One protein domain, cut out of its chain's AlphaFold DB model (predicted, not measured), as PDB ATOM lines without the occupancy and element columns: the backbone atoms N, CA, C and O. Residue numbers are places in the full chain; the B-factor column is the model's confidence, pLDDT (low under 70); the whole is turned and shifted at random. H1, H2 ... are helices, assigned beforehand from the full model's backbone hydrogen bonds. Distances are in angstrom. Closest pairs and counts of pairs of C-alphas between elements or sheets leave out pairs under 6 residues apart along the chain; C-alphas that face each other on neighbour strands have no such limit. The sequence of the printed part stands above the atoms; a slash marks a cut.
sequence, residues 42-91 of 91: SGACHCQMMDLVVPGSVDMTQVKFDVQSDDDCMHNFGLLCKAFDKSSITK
ATOM      1  N   SER A  42      33.035  22.788  17.094       95.50
ATOM      2  CA  SER A  42      32.339  22.208  15.934       95.50
ATOM      3  C   SER A  42      32.770  22.803  14.588       95.50
ATOM      4  O   SER A  42      32.510  22.209  13.545       95.50
ATOM      5  N   GLY A  43      33.357  24.006  14.570       95.75
ATOM      6  CA  GLY A  43      33.745  24.704  13.337       95.75
ATOM      7  C   GLY A  43      32.591  25.386  12.587       95.75
ATOM      8  O   GLY A  43      32.837  26.280  11.775       95.75
ATOM      9  N   ALA A  44      31.331  25.048  12.885       96.81
ATOM     10  CA  ALA A  44      30.162  25.581  12.181       96.81
ATOM     11  C   ALA A  44      29.992  27.098  12.377       96.81
ATOM     12  O   ALA A  44      29.768  27.831  11.413       96.81
ATOM     13  N   CYS A  45      30.180  27.602  13.603       96.56
ATOM     14  CA  CYS A  45      30.095  29.041  13.874       96.56
ATOM     15  C   CYS A  45      31.186  29.838  13.149       96.56
ATOM     16  O   CYS A  45      30.959  30.975  12.746       96.56
ATOM     17  N   HIS A  46      32.370  29.246  12.961       96.69
ATOM     18  CA  HIS A  46      33.460  29.879  12.222       96.69
ATOM     19  C   HIS A  46      33.150  29.952  10.726       96.69
ATOM     20  O   HIS A  46      33.392  30.988  10.114       96.69
ATOM     21  N   CYS A  47      32.539  28.906  10.163       96.81
ATOM     22  CA  CYS A  47      32.032  28.920   8.792       96.81
ATOM     23  C   CYS A  47      30.995  30.035   8.582       96.81
ATOM     24  O   CYS A  47      31.118  30.815   7.644       96.81
ATOM     25  N   GLN A  48      30.031  30.171   9.501       96.62
ATOM     26  CA  GLN A  48      29.042  31.254   9.451       96.62
ATOM     27  C   GLN A  48      29.691  32.639   9.550       96.62
ATOM     28  O   GLN A  48      29.334  33.539   8.800       96.62
ATOM     29  N   MET A  49      30.649  32.826  10.464       95.62
ATOM     30  CA  MET A  49      31.369  34.099  10.582       95.62
ATOM     31  C   MET A  49      32.125  34.445   9.298       95.62
ATOM     32  O   MET A  49      32.119  35.600   8.887       95.62
ATOM     33  N   MET A  50      32.745  33.456   8.655       95.62
ATOM     34  CA  MET A  50      33.455  33.663   7.399       95.62
ATOM     35  C   MET A  50      32.503  34.087   6.273       95.62
ATOM     36  O   MET A  50      32.802  35.041   5.559       95.62
ATOM     37  N   ASP A  51      31.324  33.468   6.180       94.50
ATOM     38  CA  ASP A  51      30.285  33.863   5.221       94.50
ATOM     39  C   ASP A  51      29.714  35.269   5.504       94.50
ATOM     40  O   ASP A  51      29.403  36.013   4.581       94.50
ATOM     41  N   LEU A  52      29.657  35.704   6.768       93.69
ATOM     42  CA  LEU A  52      29.274  37.084   7.105       93.69
ATOM     43  C   LEU A  52      30.323  38.122   6.681       93.69
ATOM     44  O   LEU A  52      29.961  39.237   6.308       93.69
ATOM     45  N   VAL A  53      31.614  37.788   6.775       93.00
ATOM     46  CA  VAL A  53      32.712  38.697   6.401       93.00
ATOM     47  C   VAL A  53      32.903  38.728   4.885       93.00
ATOM     48  O   VAL A  53      33.096  39.797   4.309       93.00
ATOM     49  N   VAL A  54      32.832  37.564   4.239       93.00
ATOM     50  CA  VAL A  54      32.957  37.398   2.790       93.00
ATOM     51  C   VAL A  54      31.776  36.549   2.304       93.00
ATOM     52  O   VAL A  54      31.877  35.318   2.293       93.00
ATOM     53  N   PRO A  55      30.655  37.176   1.902       94.06
ATOM     54  CA  PRO A  55      29.464  36.458   1.452       94.06
ATOM     55  C   PRO A  55      29.757  35.486   0.308       94.06
ATOM     56  O   PRO A  55      30.363  35.859  -0.698       94.06
ATOM     57  N   GLY A  56      29.320  34.236   0.458       92.44
ATOM     58  CA  GLY A  56      29.535  33.163  -0.512       92.44
ATOM     59  C   GLY A  56      30.926  32.521  -0.457       92.44
ATOM     60  O   GLY A  56      31.259  31.710  -1.324       92.44
ATOM     61  N   SER A  57      31.756  32.861   0.534       94.00
ATOM     62  CA  SER A  57      33.086  32.255   0.702       94.00
ATOM     63  C   SER A  57      33.031  30.805   1.187       94.00
ATOM     64  O   SER A  57      33.900  30.003   0.825       94.00
ATOM     65  N   VAL A  58      32.000  30.453   1.960       96.00
ATOM     66  CA  VAL A  58      31.745  29.099   2.457       96.00
ATOM     67  C   VAL A  58      30.449  28.574   1.850       96.00
ATOM     68  O   VAL A  58      29.427  29.254   1.850       96.00
ATOM     69  N   ASP A  59      30.464  27.330   1.370       95.00
ATOM     70  CA  ASP A  59      29.226  26.647   1.004       95.00
ATOM     71  C   ASP A  59      28.493  26.191   2.271       95.00
ATOM     72  O   ASP A  59      28.756  25.120   2.824       95.00
ATOM     73  N   MET A  60      27.567  27.029   2.734       95.50
ATOM     74  CA  MET A  60      26.792  26.793   3.951       95.50
ATOM     75  C   MET A  60      25.905  25.542   3.881       95.50
ATOM     76  O   MET A  60      25.519  25.029   4.928       95.50
ATOM     77  N   THR A  61      25.618  25.008   2.687       95.75
ATOM     78  CA  THR A  61      24.859  23.753   2.540       95.75
ATOM     79  C   THR A  61      25.679  22.524   2.934       95.75
ATOM     80  O   THR A  61      25.116  21.500   3.316       95.75
ATOM     81  N   GLN A  62      27.009  22.635   2.884       96.12
ATOM     82  CA  GLN A  62      27.933  21.573   3.274       96.12
ATOM     83  C   GLN A  62      28.322  21.644   4.754       96.12
ATOM     84  O   GLN A  62      28.924  20.697   5.263       96.12
ATOM     85  N   VAL A  63      28.023  22.746   5.445       96.81
ATOM     86  CA  VAL A  63      28.374  22.922   6.858       96.81
ATOM     87  C   VAL A  63      27.506  22.012   7.720       96.81
ATOM     88  O   VAL A  63      26.276  22.050   7.670       96.81
ATOM     89  N   LYS A  64      28.153  21.202   8.558       96.25
ATOM     90  CA  LYS A  64      27.480  20.303   9.495       96.25
ATOM     91  C   LYS A  64      27.199  21.043  10.798       96.25
ATOM     92  O   LYS A  64      28.112  21.287  11.581       96.25
ATOM     93  N   PHE A  65      25.942  21.417  11.020       94.12
ATOM     94  CA  PHE A  65      25.520  22.117  12.240       94.12
ATOM     95  C   PHE A  65      25.273  21.180  13.425       94.12
ATOM     96  O   PHE A  65      25.490  21.578  14.567       94.12
ATOM     97  N   ASP A  66      24.848  19.946  13.152       93.19
ATOM     98  CA  ASP A  66      24.700  18.892  14.154       93.19
ATOM     99  C   ASP A  66      25.926  17.970  14.111       93.19
ATOM    100  O   ASP A  66      25.944  16.951  13.427       93.19
ATOM    101  N   VAL A  67      27.002  18.409  14.763       91.94
ATOM    102  CA  VAL A  67      28.279  17.684  14.815       91.94
ATOM    103  C   VAL A  67      28.176  16.551  15.833       91.94
ATOM    104  O   VAL A  67      27.944  16.807  17.014       91.94
ATOM    105  N   GLN A  68      28.403  15.314  15.384       91.12
ATOM    106  CA  GLN A  68      28.346  14.112  16.225       91.12
ATOM    107  C   GLN A  68      29.722  13.454  16.409       91.12
ATOM    108  O   GLN A  68      29.915  12.683  17.350       91.12
ATOM    109  N   SER A  69      30.683  13.753  15.532       93.88
ATOM    110  CA  SER A  69      32.029  13.175  15.563       93.88
ATOM    111  C   SER A  69      33.132  14.198  15.284       93.88
ATOM    112  O   SER A  69      32.892  15.294  14.774       93.88
ATOM    113  N   ASP A  70      34.374  13.813  15.576       94.12
ATOM    114  CA  ASP A  70      35.551  14.621  15.241       94.12
ATOM    115  C   ASP A  70      35.726  14.792  13.720       94.12
ATOM    116  O   ASP A  70      36.197  15.838  13.270       94.12
ATOM    117  N   ASP A  71      35.274  13.825  12.915       95.81
ATOM    118  CA  ASP A  71      35.281  13.926  11.451       95.81
ATOM    119  C   ASP A  71      34.363  15.055  10.955       95.81
ATOM    120  O   ASP A  71      34.676  15.738   9.976       95.81
ATOM    121  N   ASP A  72      33.242  15.299  11.642       95.88
ATOM    122  CA  ASP A  72      32.346  16.417  11.332       95.88
ATOM    123  C   ASP A  72      33.013  17.765  11.642       95.88
ATOM    124  O   ASP A  72      32.914  18.704  10.843       95.88
ATOM    125  N   CYS A  73      33.751  17.847  12.756       96.94
ATOM    126  CA  CYS A  73      34.575  19.011  13.082       96.94
ATOM    127  C   CYS A  73      35.635  19.243  11.998       96.94
ATOM    128  O   CYS A  73      35.748  20.351  11.469       96.94
ATOM    129  N   MET A  74      36.394  18.202  11.633       96.81
ATOM    130  CA  MET A  74      37.427  18.275  10.596       96.81
ATOM    131  C   MET A  74      36.859  18.723   9.250       96.81
ATOM    132  O   MET A  74      37.469  19.552   8.575       96.81
ATOM    133  N   HIS A  75      35.684  18.219   8.872       97.62
ATOM    134  CA  HIS A  75      34.981  18.634   7.661       97.62
ATOM    135  C   HIS A  75      34.670  20.137   7.671       97.62
ATOM    136  O   HIS A  75      35.035  20.847   6.731       97.62
ATOM    137  N   ASN A  76      34.074  20.645   8.754       97.75
ATOM    138  CA  ASN A  76      33.763  22.069   8.893       97.75
ATOM    139  C   ASN A  76      35.028  22.943   8.872       97.75
ATOM    140  O   ASN A  76      35.074  23.950   8.164       97.75
ATOM    141  N   PHE A  77      36.090  22.555   9.584       97.19
ATOM    142  CA  PHE A  77      37.364  23.280   9.527       97.19
ATOM    143  C   PHE A  77      38.015  23.210   8.142       97.19
ATOM    144  O   PHE A  77      38.609  24.189   7.698       97.19
ATOM    145  N   GLY A  78      37.857  22.102   7.419       96.94
ATOM    146  CA  GLY A  78      38.302  21.979   6.033       96.94
ATOM    147  C   GLY A  78      37.587  22.953   5.092       96.94
ATOM    148  O   GLY A  78      38.229  23.545   4.224       96.94
ATOM    149  N   LEU A  79      36.276  23.163   5.272       96.94
ATOM    150  CA  LEU A  79      35.525  24.191   4.539       96.94
ATOM    151  C   LEU A  79      36.029  25.600   4.869       96.94
ATOM    152  O   LEU A  79      36.245  26.399   3.957       96.94
ATOM    153  N   LEU A  80      36.272  25.880   6.150       96.44
ATOM    154  CA  LEU A  80      36.789  27.168   6.602       96.44
ATOM    155  C   LEU A  80      38.173  27.480   6.014       96.44
ATOM    156  O   LEU A  80      38.372  28.567   5.480       96.44
ATOM    157  N   CYS A  81      39.112  26.528   6.053       95.12
ATOM    158  CA  CYS A  81      40.442  26.705   5.461       95.12
ATOM    159  C   CYS A  81      40.351  27.017   3.962       95.12
ATOM    160  O   CYS A  81      40.951  27.983   3.500       95.12
ATOM    161  N   LYS A  82      39.518  26.280   3.213       94.94
ATOM    162  CA  LYS A  82      39.284  26.557   1.784       94.94
ATOM    163  C   LYS A  82      38.733  27.965   1.547       94.94
ATOM    164  O   LYS A  82      39.057  28.580   0.534       94.94
ATOM    165  N   ALA A  83      37.877  28.466   2.437       94.88
ATOM    166  CA  ALA A  83      37.345  29.822   2.339       94.88
ATOM    167  C   ALA A  83      38.420  30.885   2.615       94.88
ATOM    168  O   ALA A  83      38.462  31.896   1.908       94.88
ATOM    169  N   PHE A  84      39.314  30.647   3.578       94.12
ATOM    170  CA  PHE A  84      40.471  31.513   3.821       94.12
ATOM    171  C   PHE A  84      41.420  31.558   2.625       94.12
ATOM    172  O   PHE A  84      41.751  32.656   2.177       94.12
ATOM    173  N   ASP A  85      41.763  30.403   2.049       92.94
ATOM    174  CA  ASP A  85      42.641  30.318   0.875       92.94
ATOM    175  C   ASP A  85      42.064  31.108  -0.308       92.94
ATOM    176  O   ASP A  85      42.750  31.925  -0.923       92.94
ATOM    177  N   LYS A  86      40.766  30.933  -0.588       91.00
ATOM    178  CA  LYS A  86      40.060  31.682  -1.644       91.00
ATOM    179  C   LYS A  86      40.035  33.187  -1.389       91.00
ATOM    180  O   LYS A  86      40.076  33.965  -2.336       91.00
ATOM    181  N   SER A  87      39.956  33.589  -0.124       88.75
ATOM    182  CA  SER A  87      39.874  34.996   0.279       88.75
ATOM    183  C   SER A  87      41.250  35.634   0.499       88.75
ATOM    184  O   SER A  87      41.319  36.794   0.892       88.75
ATOM    185  N   SER A  88      42.343  34.896   0.248       88.06
ATOM    186  CA  SER A  88      43.723  35.318   0.537       88.06
ATOM    187  C   SER A  88      43.929  35.767   1.993       88.06
ATOM    188  O   SER A  88      44.723  36.665   2.272       88.06
ATOM    189  N   ILE A  89      43.189  35.161   2.928       84.25
ATOM    190  CA  ILE A  89      43.307  35.446   4.359       84.25
ATOM    191  C   ILE A  89      44.395  34.537   4.925       84.25
ATOM    192  O   ILE A  89      44.182  33.344   5.132       84.25
ATOM    193  N   THR A  90      45.567  35.115   5.175       74.00
ATOM    194  CA  THR A  90      46.684  34.420   5.826       74.00
ATOM    195  C   THR A  90      46.549  34.524   7.343       74.00
ATOM    196  O   THR A  90      46.191  35.580   7.866       74.00
ATOM    197  N   LYS A  91      46.824  33.417   8.034       56.69
ATOM    198  CA  LYS A  91      46.799  33.317   9.497       56.69
ATOM    199  C   LYS A  91      47.957  34.064  10.157       56.69
ATOM    200  O   LYS A  91      49.092  33.941   9.648       56.69
TER     201      LYS A  91
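Overview. This is residues 42 to 91 of the 91 residues of the protein "microtubule-associated protein RP/EB family member 2-like" of Notothenia coriiceps (black rockcod) (UniProt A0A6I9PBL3). Two helices, the long H2 and the shorter H1, pack side by side and run the same way, and a long link, residues 54 to 69, folds back from the end of H1 to the start of H2. A short tail, residues 87 to 91, follows the end of H2. The printed part has 50 residues with two named helices, in the order H1, H2, and no named strand; the class is all helix, with 27 residues in the helices. The whole is compact, with a radius of gyration of the C-alphas of 10.1 A, and elongated in outline, its C-alphas spanning 30 by 18 by 13 A.

Along the chain. The longest helix, H2, takes residues 70 to 86 and measures 24.4 A from its first to its last C-alpha. It begins with C-alpha 70 at (35.551, 14.621, 15.241) and ends with C-alpha 86 at (40.060, 31.682, -1.644). H1 takes residues 44 to 53, 14.6 A from first to last C-alpha, and begins with C-alpha 44 at (30.162, 25.581, 12.181).

Arrangement. H2 and H1 touch, with 9 pairs of C-alphas within 8 A. Their closest C-alphas are those of Leu 80 and Cys 47, 5.5 A apart. Their centres are 11.0 A apart. Their lines stand at a shallow tilt of 15 degrees, and they run the same way. In H1 and H2 every O i to N i+4 pair is within hydrogen-bond range.

Size, cuts and confidence. The two C-alphas farthest apart are those of Gln 68 and Ser 88, at 30.5 A. The first and last printed C-alphas, those of Ser 42 and Lys 91, are 19.3 A apart. The link from H1 to H2 is long, with 16 residues, and their C-alphas lie 6 to 16 A from the mean of the C-alphas. The printed part has no cut, and residue 91 is the chain's last. The mean pLDDT of the printed part is 93.5, and one residue, Lys 91, is under 70.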